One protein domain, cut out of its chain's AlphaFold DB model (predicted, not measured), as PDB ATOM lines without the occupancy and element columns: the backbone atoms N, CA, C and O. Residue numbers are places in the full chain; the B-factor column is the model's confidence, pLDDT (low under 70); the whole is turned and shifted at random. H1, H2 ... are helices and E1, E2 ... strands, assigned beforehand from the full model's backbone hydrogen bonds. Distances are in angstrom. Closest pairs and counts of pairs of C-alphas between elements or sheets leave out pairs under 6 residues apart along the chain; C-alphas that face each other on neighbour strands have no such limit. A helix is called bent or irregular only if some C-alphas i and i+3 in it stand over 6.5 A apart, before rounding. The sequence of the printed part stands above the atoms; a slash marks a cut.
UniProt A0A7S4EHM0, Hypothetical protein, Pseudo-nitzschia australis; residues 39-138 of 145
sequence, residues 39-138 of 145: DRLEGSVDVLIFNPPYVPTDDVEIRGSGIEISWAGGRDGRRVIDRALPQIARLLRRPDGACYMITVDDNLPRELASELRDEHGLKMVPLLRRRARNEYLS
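This is residues 39 to 138 of the 145 residues of the protein "Hypothetical protein" of Pseudo-nitzschia australis (UniProt A0A7S4EHM0). What shape do these atoms make? Two short strand pairs, E1 with E2 and the hairpin of E3 and E4, make a broken wall with E2 near the middle of the domain, and H2 and H3 run side by side over one face of it. The long loop of residues 51 to 66 and the small H1 lie beyond one end of E1. What is it built of? The printed part has 100 residues, with three named helices and four named strands in the order E1 H1 H2 E2 H3 E3 E4; the class is mixed, E1 and E2 are parallel, and E3 and E4 are antiparallel. It is compact, with a radius of gyration of the C-alphas of 14.1 A and spans of 37 by 29 by 22 A.

Where are the strands? E1 is residues 47 to 50, with C-alpha 47 at (37.710, -7.479, -60.358), and E2 is residues 98 to 103, 15.9 A long. E3, residues 122 to 132, is 27.8 A long and bends by 54 degrees at residue 128; E4, residues 135 to 138, ends with C-alpha 138 at (21.865, -2.945, -53.507). Where are the helices? H1 is residues 67 to 70, 5.7 A long; H2 is residues 79 to 91, 19.4 A; H3 is residues 109 to 120, 15.6 A. H2 is irregular, but only just: C-alphas 83 and 86 are 6.7 A apart.

How do the strands pair? E1 and E2 are parallel at 14 degrees, with N 48 and O 98 within hydrogen-bond range at 2.9 A. The hairpin E3 and E4 is antiparallel at 141 degrees, with N 130 and O 137 at 2.8 A. E2 and E3 are near each other, and the closest C-alphas of E2 and E4, Thr 103 and Ser 138, are 5.3 A apart. How do the helices stand? H2 and H3 touch, closest at the C-alphas of Ala 89 and His 120, 6.4 A, at a steep tilt of 40 degrees, the same way. The closest C-alphas of H3 and E3, Ala 113 and Met 124, are 5.0 A apart, while H1 and H2 are apart. E1, H1, H2 and E2 form a strand-helix-strand unit, two parallel neighbour strands with helices between them along the chain, and its crossover is right-handed. Are the helix backbones complete? O i to N i+4 pairs within hydrogen-bond range number 6 of 9 in H2 and 7 of 8 in H3; H1 is too short for such a pair.

How far does it reach? The two C-alphas farthest apart, of Arg 40 and Asn 134, are 40.7 A apart, and the printed part has no cut. Which link is long, and where is confidence low? The link from E1 to H1, 16 residues, is long. The mean pLDDT of the printed part is 90.5, and residues 59 to 69 are under 70.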
ATOM      1  N   ASP A  39      49.075 -11.241 -49.342       97.44
ATOM      2  CA  ASP A  39      50.462 -10.923 -49.719       97.44
ATOM      3  C   ASP A  39      50.786 -11.291 -51.178       97.44
ATOM      4  O   ASP A  39      51.650 -10.681 -51.803       97.44
ATOM      5  N   ARG A  40      50.093 -12.293 -51.739       97.62
ATOM      6  CA  ARG A  40      50.303 -12.765 -53.119       97.62
ATOM      7  C   ARG A  40      49.536 -11.936 -54.150       97.62
ATOM      8  O   ARG A  40      49.967 -11.871 -55.299       97.62
ATOM      9  N   LEU A  41      48.385 -11.383 -53.765       97.94
ATOM     10  CA  LEU A  41      47.440 -10.697 -54.656       97.94
ATOM     11  C   LEU A  41      47.292  -9.193 -54.353       97.94
ATOM     12  O   LEU A  41      46.404  -8.533 -54.896       97.94
ATOM     13  N   GLU A  42      48.137  -8.645 -53.479       98.12
ATOM     14  CA  GLU A  42      48.171  -7.225 -53.129       98.12
ATOM     15  C   GLU A  42      48.305  -6.345 -54.379       98.12
ATOM     16  O   GLU A  42      49.206  -6.519 -55.201       98.12
ATOM     17  N   GLY A  43      47.366  -5.411 -54.546       98.31
ATOM     18  CA  GLY A  43      47.299  -4.524 -55.706       98.31
ATOM     19  C   GLY A  43      47.182  -5.221 -57.069       98.31
ATOM     20  O   GLY A  43      47.430  -4.566 -58.083       98.31
ATOM     21  N   SER A  44      46.819  -6.508 -57.133       98.31
ATOM     22  CA  SER A  44      46.783  -7.286 -58.382       98.31
ATOM     23  C   SER A  44      45.377  -7.678 -58.845       98.31
ATOM     24  O   SER A  44      45.240  -8.278 -59.910       98.31
ATOM     25  N   VAL A  45      44.327  -7.393 -58.067       98.50
ATOM     26  CA  VAL A  45      42.954  -7.813 -58.389       98.50
ATOM     27  C   VAL A  45      42.239  -6.741 -59.218       98.50
ATOM     28  O   VAL A  45      41.887  -5.678 -58.708       98.50
ATOM     29  N   ASP A  46      41.991  -7.033 -60.499       98.62
ATOM     30  CA  ASP A  46      41.184  -6.184 -61.393       98.62
ATOM     31  C   ASP A  46      39.703  -6.144 -60.988       98.62
ATOM     32  O   ASP A  46      39.076  -5.083 -60.967       98.62
ATOM     33  N   VAL A  47      39.129  -7.313 -60.686       98.50
ATOM     34  CA  VAL A  47      37.710  -7.479 -60.358       98.50
ATOM     35  C   VAL A  47      37.573  -8.380 -59.141       98.50
ATOM     36  O   VAL A  47      37.973  -9.541 -59.173       98.50
ATOM     37  N   LEU A  48      36.953  -7.851 -58.089       98.69
ATOM     38  CA  LEU A  48      36.551  -8.598 -56.902       98.69
ATOM     39  C   LEU A  48      35.018  -8.646 -56.849       98.69
ATOM     40  O   LEU A  48      34.347  -7.646 -57.106       98.69
ATOM     41  N   ILE A  49      34.442  -9.799 -56.522       98.50
ATOM     42  CA  ILE A  49      32.994  -9.957 -56.328       98.50
ATOM     43  C   ILE A  49      32.778 -10.499 -54.923       98.50
ATOM     44  O   ILE A  49      33.390 -11.500 -54.558       98.50
ATOM     45  N   PHE A  50      31.920  -9.846 -54.140       98.12
ATOM     46  CA  PHE A  50      31.630 -10.262 -52.774       98.12
ATOM     47  C   PHE A  50      30.126 -10.239 -52.492       98.12
ATOM     48  O   PHE A  50      29.467  -9.202 -52.538       98.12
ATOM     49  N   ASN A  51      29.576 -11.410 -52.191       97.06
ATOM     50  CA  ASN A  51      28.223 -11.569 -51.674       97.06
ATOM     51  C   ASN A  51      28.348 -11.970 -50.195       97.06
ATOM     52  O   ASN A  51      28.377 -13.170 -49.917       97.06
ATOM     53  N   PRO A  52      28.549 -11.005 -49.275       94.94
ATOM     54  CA  PRO A  52      28.767 -11.295 -47.859       94.94
ATOM     55  C   PRO A  52      27.534 -11.943 -47.213       94.94
ATOM     56  O   PRO A  52      26.428 -11.805 -47.736       94.94
ATOM     57  N   PRO A  53      27.680 -12.570 -46.037       92.31
ATOM     58  CA  PRO A  53      26.552 -12.760 -45.136       92.31
ATOM     59  C   PRO A  53      26.135 -11.388 -44.586       92.31
ATOM     60  O   PRO A  53      26.785 -10.844 -43.697       92.31
ATOM     61  N   TYR A  54      25.105 -10.795 -45.193       89.25
ATOM     62  CA  TYR A  54      24.650  -9.420 -44.938       89.25
ATOM     63  C   TYR A  54      23.379  -9.319 -44.085       89.25
ATOM     64  O   TYR A  54      22.888  -8.213 -43.869       89.25
ATOM     65  N   VAL A  55      22.793 -10.433 -43.642       88.38
ATOM     66  CA  VAL A  55      21.549 -10.403 -42.859       88.38
ATOM     67  C   VAL A  55      21.895 -10.097 -41.399       88.38
ATOM     68  O   VAL A  55      22.740 -10.799 -40.837       88.38
ATOM     69  N   PRO A  56      21.275  -9.082 -40.766       87.62
ATOM     70  CA  PRO A  56      21.437  -8.846 -39.337       87.62
ATOM     71  C   PRO A  56      20.976 -10.058 -38.522       87.62
ATOM     72  O   PRO A  56      19.873 -10.563 -38.720       87.62
ATOM     73  N   THR A  57      21.823 -10.519 -37.606       83.94
ATOM     74  CA  THR A  57      21.550 -11.655 -36.708       83.94
ATOM     75  C   THR A  57      22.116 -11.371 -35.325       83.94
ATOM     76  O   THR A  57      23.115 -10.660 -35.205       83.94
ATOM     77  N   ASP A  58      21.540 -11.966 -34.283       75.88
ATOM     78  CA  ASP A  58      22.100 -11.843 -32.936       75.88
ATOM     79  C   ASP A  58      23.484 -12.512 -32.868       75.88
ATOM     80  O   ASP A  58      23.699 -13.615 -33.379       75.88
ATOM     81  N   ASP A  59      24.446 -11.868 -32.197       62.75
ATOM     82  CA  ASP A  59      25.848 -12.326 -32.158       62.75
ATOM     83  C   ASP A  59      26.031 -13.726 -31.526       62.75
ATOM     84  O   ASP A  59      27.077 -14.362 -31.692       62.75
ATOM     85  N   VAL A  60      25.008 -14.224 -30.821       55.44
ATOM     86  CA  VAL A  60      24.958 -15.552 -30.192       55.44
ATOM     87  C   VAL A  60      24.827 -16.682 -31.224       55.44
ATOM     88  O   VAL A  60      25.365 -17.768 -31.000       55.44
ATOM     89  N   GLU A  61      24.169 -16.443 -32.364       52.81
ATOM     90  CA  GLU A  61      23.863 -17.483 -33.365       52.81
ATOM     91  C   GLU A  61      25.079 -17.872 -34.223       52.81
ATOM     92  O   GLU A  61      25.134 -18.951 -34.816       52.81
ATOM     93  N   ILE A  62      26.126 -17.043 -34.241       54.12
ATOM     94  CA  ILE A  62      27.236 -17.137 -35.205       54.12
ATOM     95  C   ILE A  62      28.324 -18.139 -34.762       54.12
ATOM     96  O   ILE A  62      29.528 -17.886 -34.873       54.12
ATOM     97  N   ARG A  63      27.874 -19.276 -34.216       55.19
ATOM     98  CA  ARG A  63      28.670 -20.431 -33.761       55.19
ATOM     99  C   ARG A  63      28.267 -21.759 -34.415       55.19
ATOM    100  O   ARG A  63      28.913 -22.770 -34.149       55.19
ATOM    101  N   GLY A  64      27.233 -21.783 -35.258       55.34
ATOM    102  CA  GLY A  64      26.863 -22.973 -36.028       55.34
ATOM    103  C   GLY A  64      27.787 -23.199 -37.228       55.34
ATOM    104  O   GLY A  64      28.055 -22.267 -37.974       55.34
ATOM    105  N   SER A  65      28.218 -24.440 -37.472       57.53
ATOM    106  CA  SER A  65      28.974 -24.857 -38.671       57.53
ATOM    107  C   SER A  65      28.069 -25.184 -39.875       57.53
ATOM    108  O   SER A  65      28.393 -26.048 -40.689       57.53
ATOM    109  N   GLY A  66      26.883 -24.573 -39.932       67.75
ATOM    110  CA  GLY A  66      25.822 -24.883 -40.889       67.75
ATOM    111  C   GLY A  66      25.684 -23.866 -42.023       67.75
ATOM    112  O   GLY A  66      26.454 -22.916 -42.144       67.75
ATOM    113  N   ILE A  67      24.633 -24.042 -42.830       64.31
ATOM    114  CA  ILE A  67      24.293 -23.146 -43.950       64.31
ATOM    115  C   ILE A  67      24.046 -21.691 -43.511       64.31
ATOM    116  O   ILE A  67      24.193 -20.779 -44.319       64.31
ATOM    117  N   GLU A  68      23.733 -21.468 -42.235       62.31
ATOM    118  CA  GLU A  68      23.372 -20.170 -41.655       62.31
ATOM    119  C   GLU A  68      24.518 -19.144 -41.712       62.31
ATOM    120  O   GLU A  68      24.267 -17.950 -41.876       62.31
ATOM    121  N   ILE A  69      25.780 -19.605 -41.739       67.81
ATOM    122  CA  ILE A  69      26.963 -18.757 -41.999       67.81
ATOM    123  C   ILE A  69      26.845 -18.026 -43.352       67.81
ATOM    124  O   ILE A  69      27.430 -16.963 -43.529       67.81
ATOM    125  N   SER A  70      26.073 -18.557 -44.308       75.50
ATOM    126  CA  SER A  70      25.901 -17.954 -45.641       75.50
ATOM    127  C   SER A  70      25.097 -16.651 -45.622       75.50
ATOM    128  O   SER A  70      25.093 -15.940 -46.626       75.50
ATOM    129  N   TRP A  71      24.395 -16.343 -44.524       75.81
ATOM    130  CA  TRP A  71      23.622 -15.106 -44.379       75.81
ATOM    131  C   TRP A  71      23.877 -14.353 -43.069       75.81
ATOM    132  O   TRP A  71      23.785 -13.128 -43.089       75.81
ATOM    133  N   ALA A  72      24.222 -15.036 -41.970       80.44
ATOM    134  CA  ALA A  72      24.368 -14.447 -40.636       80.44
ATOM    135  C   ALA A  72      25.554 -13.466 -40.534       80.44
ATOM    136  O   ALA A  72      26.707 -13.860 -40.329       80.44
ATOM    137  N   GLY A  73      25.261 -12.173 -40.678       80.38
ATOM    138  CA  GLY A  73      26.240 -11.087 -40.656       80.38
ATOM    139  C   GLY A  73      26.501 -10.492 -39.269       80.38
ATOM    140  O   GLY A  73      27.362  -9.622 -39.146       80.38
ATOM    141  N   GLY A  74      25.796 -10.949 -38.230       86.12
ATOM    142  CA  GLY A  74      25.858 -10.380 -36.880       86.12
ATOM    143  C   GLY A  74      25.187  -9.020 -36.776       86.12
ATOM    144  O   GLY A  74      24.307  -8.699 -37.582       86.12
ATOM    145  N   ARG A  75      25.603  -8.212 -35.794       87.31
ATOM    146  CA  ARG A  75      25.098  -6.842 -35.636       87.31
ATOM    147  C   ARG A  75      25.155  -6.069 -36.965       87.31
ATOM    148  O   ARG A  75      26.177  -6.069 -37.652       87.31
ATOM    149  N   ASP A  76      24.033  -5.439 -37.319       91.81
ATOM    150  CA  ASP A  76      23.831  -4.646 -38.544       91.81
ATOM    151  C   ASP A  76      24.141  -5.433 -39.852       91.81
ATOM    152  O   ASP A  76      24.276  -4.879 -40.940       91.81
ATOM    153  N   GLY A  77      24.281  -6.764 -39.773       92.81
ATOM    154  CA  GLY A  77      24.743  -7.621 -40.870       92.81
ATOM    155  C   GLY A  77      26.190  -7.342 -41.315       92.81
ATOM    156  O   GLY A  77      26.585  -7.747 -42.408       92.81
ATOM    157  N   ARG A  78      26.974  -6.612 -40.508       94.81
ATOM    158  CA  ARG A  78      28.253  -6.005 -40.917       94.81
ATOM    159  C   ARG A  78      29.510  -6.765 -40.494       94.81
ATOM    160  O   ARG A  78      30.551  -6.567 -41.111       94.81
ATOM    161  N   ARG A  79      29.453  -7.683 -39.523       92.88
ATOM    162  CA  ARG A  79      30.643  -8.274 -38.864       92.88
ATOM    163  C   ARG A  79      31.656  -8.913 -39.825       92.88
ATOM    164  O   ARG A  79      32.851  -8.952 -39.537       92.88
ATOM    165  N   VAL A  80      31.190  -9.459 -40.949       94.25
ATOM    166  CA  VAL A  80      32.055 -10.026 -42.001       94.25
ATOM    167  C   VAL A  80      32.448  -8.972 -43.043       94.25
ATOM    168  O   VAL A  80      33.561  -9.026 -43.563       94.25
ATOM    169  N   ILE A  81      31.577  -7.994 -43.307       96.88
ATOM    170  CA  ILE A  81      31.835  -6.856 -44.200       96.88
ATOM    171  C   ILE A  81      32.977  -6.001 -43.641       96.88
ATOM    172  O   ILE A  81      33.977  -5.827 -44.331       96.88
ATOM    173  N   ASP A  82      32.891  -5.564 -42.383       97.19
ATOM    174  CA  ASP A  82      33.894  -4.703 -41.733       97.19
ATOM    175  C   ASP A  82      35.297  -5.346 -41.749       97.19
ATOM    176  O   ASP A  82      36.300  -4.683 -41.997       97.19
ATOM    177  N   ARG A  83      35.377  -6.675 -41.575       97.06
ATOM    178  CA  ARG A  83      36.634  -7.446 -41.686       97.06
ATOM    179  C   ARG A  83      37.163  -7.551 -43.121       97.06
ATOM    180  O   ARG A  83      38.365  -7.733 -43.316       97.06
ATOM    181  N   ALA A  84      36.278  -7.497 -44.113       97.75
ATOM    182  CA  ALA A  84      36.614  -7.640 -45.522       97.75
ATOM    183  C   ALA A  84      37.016  -6.313 -46.180       97.75
ATOM    184  O   ALA A  84      37.851  -6.339 -47.082       97.75
ATOM    185  N   LEU A  85      36.482  -5.163 -45.748       98.19
ATOM    186  CA  LEU A  85      36.761  -3.868 -46.387       98.19
ATOM    187  C   LEU A  85      38.266  -3.510 -46.452       98.19
ATOM    188  O   LEU A  85      38.725  -3.180 -47.551       98.19
ATOM    189  N   PRO A  86      39.079  -3.684 -45.385       98.31
ATOM    190  CA  PRO A  86      40.526  -3.461 -45.465       98.31
ATOM    191  C   PRO A  86      41.242  -4.460 -46.383       98.31
ATOM    192  O   PRO A  86      42.203  -4.112 -47.070       98.31
ATOM    193  N   GLN A  87      40.759  -5.707 -46.450       98.50
ATOM    194  CA  GLN A  87      41.304  -6.726 -47.355       98.50
ATOM    195  C   GLN A  87      41.006  -6.386 -48.819       98.50
ATOM    196  O   GLN A  87      41.899  -6.457 -49.661       98.50
ATOM    197  N   ILE A  88      39.779  -5.953 -49.121       98.50
ATOM    198  CA  ILE A  88      39.377  -5.471 -50.448       98.50
ATOM    199  C   ILE A  88      40.275  -4.299 -50.862       98.50
ATOM    200  O   ILE A  88      40.811  -4.309 -51.969       98.50
ATOM    201  N   ALA A  89      40.508  -3.335 -49.967       98.31
ATOM    202  CA  ALA A  89      41.378  -2.196 -50.245       98.31
ATOM    203  C   ALA A  89      42.831  -2.588 -50.554       98.31
ATOM    204  O   ALA A  89      43.441  -2.004 -51.450       98.31
ATOM    205  N   ARG A  90      43.364  -3.603 -49.862       98.25
ATOM    206  CA  ARG A  90      44.708  -4.149 -50.108       98.25
ATOM    207  C   ARG A  90      44.815  -4.898 -51.445       98.25
ATOM    208  O   ARG A  90      45.848  -4.846 -52.107       98.25
ATOM    209  N   LEU A  91      43.757  -5.593 -51.858       98.69
ATOM    210  CA  LEU A  91      43.752  -6.445 -53.055       98.69
ATOM    211  C   LEU A  91      43.539  -5.681 -54.371       98.69
ATOM    212  O   LEU A  91      44.109  -6.058 -55.396       98.69
ATOM    213  N   LEU A  92      42.694  -4.642 -54.379       98.62
ATOM    214  CA  LEU A  92      42.283  -3.983 -55.622       98.62
ATOM    215  C   LEU A  92      43.454  -3.299 -56.340       98.62
ATOM    216  O   LEU A  92      44.135  -2.431 -55.789       98.62
ATOM    217  N   ARG A  93      43.639  -3.617 -57.626       98.56
ATOM    218  CA  ARG A  93      44.650  -2.968 -58.467       98.56
ATOM    219  C   ARG A  93      44.380  -1.470 -58.602       98.56
ATOM    220  O   ARG A  93      43.251  -1.053 -58.852       98.56
ATOM    221  N   ARG A  94      45.420  -0.639 -58.499       97.06
ATOM    222  CA  ARG A  94      45.334   0.797 -58.823       97.06
ATOM    223  C   ARG A  94      45.562   1.046 -60.328       97.06
ATOM    224  O   ARG A  94      46.391   0.357 -60.924       97.06
ATOM    225  N   PRO A  95      44.893   2.034 -60.951       96.44
ATOM    226  CA  PRO A  95      43.752   2.810 -60.450       96.44
ATOM    227  C   PRO A  95      42.381   2.188 -60.796       96.44
ATOM    228  O   PRO A  95      41.365   2.671 -60.309       96.44
ATOM    229  N   ASP A  96      42.324   1.140 -61.627       96.38
ATOM    230  CA  ASP A  96      41.063   0.699 -62.259       96.38
ATOM    231  C   ASP A  96      40.335  -0.445 -61.535       96.38
ATOM    232  O   ASP A  96      39.208  -0.782 -61.907       96.38
ATOM    233  N   GLY A  97      40.970  -1.062 -60.534       98.50
ATOM    234  CA  GLY A  97      40.429  -2.207 -59.808       98.50
ATOM    235  C   GLY A  97      39.088  -1.886 -59.151       98.50
ATOM    236  O   GLY A  97      38.913  -0.830 -58.533       98.50
ATOM    237  N   ALA A  98      38.131  -2.804 -59.288       98.62
ATOM    238  CA  ALA A  98      36.778  -2.630 -58.776       98.62
ATOM    239  C   ALA A  98      36.293  -3.851 -57.987       98.62
ATOM    240  O   ALA A  98      36.400  -4.991 -58.441       98.62
ATOM    241  N   CYS A  99      35.678  -3.599 -56.833       98.75
ATOM    242  CA  CYS A  99      34.903  -4.591 -56.099       98.75
ATOM    243  C   CYS A  99      33.403  -4.347 -56.310       98.75
ATOM    244  O   CYS A  99      32.938  -3.208 -56.259       98.75
ATOM    245  N   TYR A 100      32.647  -5.423 -56.527       98.75
ATOM    246  CA  TYR A 100      31.187  -5.425 -56.546       98.75
ATOM    247  C   TYR A 100      30.679  -6.173 -55.314       98.75
ATOM    248  O   TYR A 100      30.863  -7.387 -55.213       98.75
ATOM    249  N   MET A 101      30.055  -5.447 -54.384       98.44
ATOM    250  CA  MET A 101      29.569  -5.977 -53.109       98.44
ATOM    251  C   MET A 101      28.046  -5.859 -53.000       98.44
ATOM    252  O   MET A 101      27.479  -4.843 -53.397       98.44
ATOM    253  N   ILE A 102      27.372  -6.872 -52.459       97.00
ATOM    254  CA  ILE A 102      25.934  -6.800 -52.146       97.00
ATOM    255  C   ILE A 102      25.739  -6.288 -50.711       97.00
ATOM    256  O   ILE A 102      26.423  -6.745 -49.800       97.00
ATOM    257  N   THR A 103      24.796  -5.360 -50.523       96.75
ATOM    258  CA  THR A 103      24.338  -4.886 -49.203       96.75
ATOM    259  C   THR A 103      22.813  -4.765 -49.154       96.75
ATOM    260  O   THR A 103      22.178  -4.491 -50.176       96.75
ATOM    261  N   VAL A 104      22.233  -4.873 -47.962       95.25
ATOM    262  CA  VAL A 104      20.881  -4.383 -47.631       95.25
ATOM    263  C   VAL A 104      20.952  -2.988 -46.990       95.25
ATOM    264  O   VAL A 104      22.040  -2.420 -46.855       95.25
ATOM    265  N   ASP A 105      19.804  -2.395 -46.648       94.12
ATOM    266  CA  ASP A 105      19.756  -1.090 -45.969       94.12
ATOM    267  C   ASP A 105      20.309  -1.166 -44.537       94.12
ATOM    268  O   ASP A 105      21.015  -0.250 -44.112       94.12
ATOM    269  N   ASP A 106      20.065  -2.278 -43.841       94.75
ATOM    270  CA  ASP A 106      20.519  -2.523 -42.467       94.75
ATOM    271  C   ASP A 106      22.049  -2.577 -42.333       94.75
ATOM    272  O   ASP A 106      22.568  -2.336 -41.253       94.75
ATOM    273  N   ASN A 107      22.789  -2.793 -43.432       96.00
ATOM    274  CA  ASN A 107      24.258  -2.725 -43.427       96.00
ATOM    275  C   ASN A 107      24.812  -1.297 -43.432       96.00
ATOM    276  O   ASN A 107      26.016  -1.117 -43.602       96.00
ATOM    277  N   LEU A 108      23.947  -0.285 -43.323       97.00
ATOM    278  CA  LEU A 108      24.315   1.128 -43.252       97.00
ATOM    279  C   LEU A 108      25.307   1.535 -44.368       97.00
ATOM    280  O   LEU A 108      26.345   2.132 -44.091       97.00
ATOM    281  N   PRO A 109      25.021   1.267 -45.663       97.00
ATOM    282  CA  PRO A 109      26.003   1.393 -46.749       97.00
ATOM    283  C   PRO A 109      26.546   2.815 -46.982       97.00
ATOM    284  O   PRO A 109      27.480   2.987 -47.760       97.00
ATOM    285  N   ARG A 110      25.979   3.841 -46.332       97.38
ATOM    286  CA  ARG A 110      26.545   5.200 -46.297       97.38
ATOM    287  C   ARG A 110      27.726   5.323 -45.331       97.38
ATOM    288  O   ARG A 110      28.645   6.071 -45.641       97.38
ATOM    289  N   GLU A 111      27.698   4.602 -44.213       98.12
ATOM    290  CA  GLU A 111      28.772   4.571 -43.212       98.12
ATOM    291  C   GLU A 111      29.972   3.807 -43.769       98.12
ATOM    292  O   GLU A 111      31.046   4.391 -43.888       98.12
ATOM    293  N   LEU A 112      29.742   2.598 -44.301       97.94
ATOM    294  CA  LEU A 112      30.749   1.817 -45.041       97.94
ATOM    295  C   LEU A 112      31.425   2.645 -46.158       97.94
ATOM    296  O   LEU A 112      32.622   2.529 -46.410       97.94
ATOM    297  N   ALA A 113      30.657   3.514 -46.831       98.38
ATOM    298  CA  ALA A 113      31.139   4.402 -47.892       98.38
ATOM    299  C   ALA A 113      31.853   5.682 -47.405       98.38
ATOM    300  O   ALA A 113      32.422   6.403 -48.241       98.38
ATOM    301  N   SER A 114      31.799   5.993 -46.105       98.25
ATOM    302  CA  SER A 114      32.673   6.980 -45.457       98.25
ATOM    303  C   SER A 114      33.943   6.293 -44.972       98.25
ATOM    304  O   SER A 114      35.018   6.675 -45.413       98.25
ATOM    305  N   GLU A 115      33.821   5.200 -44.212       97.19
ATOM    306  CA  GLU A 115      34.941   4.388 -43.709       97.19
ATOM    307  C   GLU A 115      35.937   4.039 -44.839       97.19
ATOM    308  O   GLU A 115      37.111   4.405 -44.779       97.19
ATOM    309  N   LEU A 116      35.460   3.475 -45.961       97.62
ATOM    310  CA  LEU A 116      36.289   3.180 -47.149       97.62
ATOM    311  C   LEU A 116      36.992   4.397 -47.766       97.62
ATOM    312  O   LEU A 116      38.061   4.267 -48.369       97.62
ATOM    313  N   ARG A 117      36.376   5.574 -47.685       98.19
ATOM    314  CA  ARG A 117      36.914   6.810 -48.261       98.19
ATOM    315  C   ARG A 117      37.994   7.380 -47.363       98.19
ATOM    316  O   ARG A 117      39.064   7.723 -47.859       98.19
ATOM    317  N   ASP A 118      37.689   7.451 -46.077       97.94
ATOM    318  CA  ASP A 118      38.466   8.158 -45.072       97.94
ATOM    319  C   ASP A 118      39.686   7.322 -44.644       97.94
ATOM    320  O   ASP A 118      40.781   7.865 -44.503       97.94
ATOM    321  N   GLU A 119      39.544   5.994 -44.546       97.50
ATOM    322  CA  GLU A 119      40.633   5.082 -44.159       97.50
ATOM    323  C   GLU A 119      41.426   4.522 -45.348       97.50
ATOM    324  O   GLU A 119      42.599   4.165 -45.201       97.50
ATOM    325  N   HIS A 120      40.806   4.385 -46.527       97.44
ATOM    326  CA  HIS A 120      41.399   3.645 -47.652       97.44
ATOM    327  C   HIS A 120      41.439   4.412 -48.983       97.44
ATOM    328  O   HIS A 120      42.083   3.949 -49.925       97.44
ATOM    329  N   GLY A 121      40.817   5.591 -49.102       97.81
ATOM    330  CA  GLY A 121      40.803   6.355 -50.356       97.81
ATOM    331  C   GLY A 121      39.999   5.689 -51.483       97.81
ATOM    332  O   GLY A 121      40.318   5.859 -52.665       97.81
ATOM    333  N   LEU A 122      38.974   4.911 -51.124       98.44
ATOM    334  CA  LEU A 122      38.049   4.245 -52.041       98.44
ATOM    335  C   LEU A 122      36.670   4.916 -51.997       98.44
ATOM    336  O   LEU A 122      36.161   5.272 -50.939       98.44
ATOM    337  N   LYS A 123      36.008   5.033 -53.149       98.12
ATOM    338  CA  LYS A 123      34.585   5.391 -53.230       98.12
ATOM    339  C   LYS A 123      33.736   4.133 -53.362       98.12
ATOM    340  O   LYS A 123      34.011   3.290 -54.213       98.12
ATOM    341  N   MET A 124      32.670   4.064 -52.571       98.50
ATOM    342  CA  MET A 124      31.607   3.065 -52.661       98.50
ATOM    343  C   MET A 124      30.325   3.748 -53.150       98.50
ATOM    344  O   MET A 124      29.916   4.764 -52.588       98.50
ATOM    345  N   VAL A 125      29.721   3.235 -54.226       97.94
ATOM    346  CA  VAL A 125      28.519   3.814 -54.855       97.94
ATOM    347  C   VAL A 125      27.515   2.732 -55.279       97.94
ATOM    348  O   VAL A 125      27.933   1.710 -55.827       97.94
ATOM    349  N   PRO A 126      26.197   2.939 -55.104       97.50
ATOM    350  CA  PRO A 126      25.192   1.984 -55.565       97.50
ATOM    351  C   PRO A 126      25.070   2.026 -57.093       97.50
ATOM    352  O   PRO A 126      24.855   3.085 -57.679       97.50
ATOM    353  N   LEU A 127      25.174   0.863 -57.742       97.00
ATOM    354  CA  LEU A 127      24.952   0.703 -59.186       97.00
ATOM    355  C   LEU A 127      23.542   0.223 -59.522       97.00
ATOM    356  O   LEU A 127      22.957   0.642 -60.517       97.00
ATOM    357  N   LEU A 128      23.012  -0.690 -58.711       95.12
ATOM    358  CA  LEU A 128      21.696  -1.286 -58.898       95.12
ATOM    359  C   LEU A 128      21.047  -1.464 -57.534       95.12
ATOM    360  O   LEU A 128      21.703  -1.906 -56.597       95.12
ATOM    361  N   ARG A 129      19.750  -1.178 -57.438       94.19
ATOM    362  CA  ARG A 129      18.936  -1.442 -56.250       94.19
ATOM    363  C   ARG A 129      17.681  -2.195 -56.666       94.19
ATOM    364  O   ARG A 129      17.016  -1.806 -57.625       94.19
ATOM    365  N   ARG A 130      17.356  -3.274 -55.958       93.00
ATOM    366  CA  ARG A 130      16.202  -4.134 -56.240       93.00
ATOM    367  C   ARG A 130      15.510  -4.518 -54.939       93.00
ATOM    368  O   ARG A 130      16.148  -4.987 -54.004       93.00
ATOM    369  N   ARG A 131      14.183  -4.386 -54.912       89.88
ATOM    370  CA  ARG A 131      13.365  -4.938 -53.829       89.88
ATOM    371  C   ARG A 131      13.295  -6.463 -53.953       89.88
ATOM    372  O   ARG A 131      12.925  -6.968 -55.017       89.88
ATOM    373  N   ALA A 132      13.604  -7.177 -52.878       79.25
ATOM    374  CA  ALA A 132      13.375  -8.611 -52.747       79.25
ATOM    375  C   ALA A 132      12.566  -8.853 -51.471       79.25
ATOM    376  O   ALA A 132      13.005  -8.524 -50.376       79.25
ATOM    377  N   ARG A 133      11.353  -9.402 -51.619       81.69
ATOM    378  CA  ARG A 133      10.374  -9.512 -50.522       81.69
ATOM    379  C   ARG A 133      10.164  -8.142 -49.843       81.69
ATOM    380  O   ARG A 133       9.626  -7.237 -50.496       81.69
ATOM    381  N   ASN A 134      10.608  -8.009 -48.594       78.25
ATOM    382  CA  ASN A 134      10.437  -6.836 -47.735       78.25
ATOM    383  C   ASN A 134      11.706  -5.965 -47.634       78.25
ATOM    384  O   ASN A 134      11.650  -4.898 -47.035       78.25
ATOM    385  N   GLU A 135      12.815  -6.381 -48.250       78.62
ATOM    386  CA  GLU A 135      14.126  -5.722 -48.172       78.62
ATOM    387  C   GLU A 135      14.547  -5.122 -49.523       78.62
ATOM    388  O   GLU A 135      14.038  -5.492 -50.591       78.62
ATOM    389  N   TYR A 136      15.522  -4.210 -49.492       88.88
ATOM    390  CA  TYR A 136      16.175  -3.666 -50.682       88.88
ATOM    391  C   TYR A 136      17.634  -4.108 -50.751       88.88
ATOM    392  O   TYR A 136      18.487  -3.556 -50.061       88.88
ATOM    393  N   LEU A 137      17.941  -5.032 -51.661       93.56
ATOM    394  CA  LEU A 137      19.325  -5.359 -51.985       93.56
ATOM    395  C   LEU A 137      19.880  -4.303 -52.940       93.56
ATOM    396  O   LEU A 137      19.223  -3.900 -53.907       93.56
ATOM    397  N   SER A 138      21.112  -3.886 -52.686       96.00
ATOM    398  CA  SER A 138      21.865  -2.945 -53.507       96.00
ATOM    399  C   SER A 138      23.203  -3.567 -53.908       96.00
ATOM    400  O   SER A 138      23.928  -4.084 -53.063       96.00
TER     401      SER A 138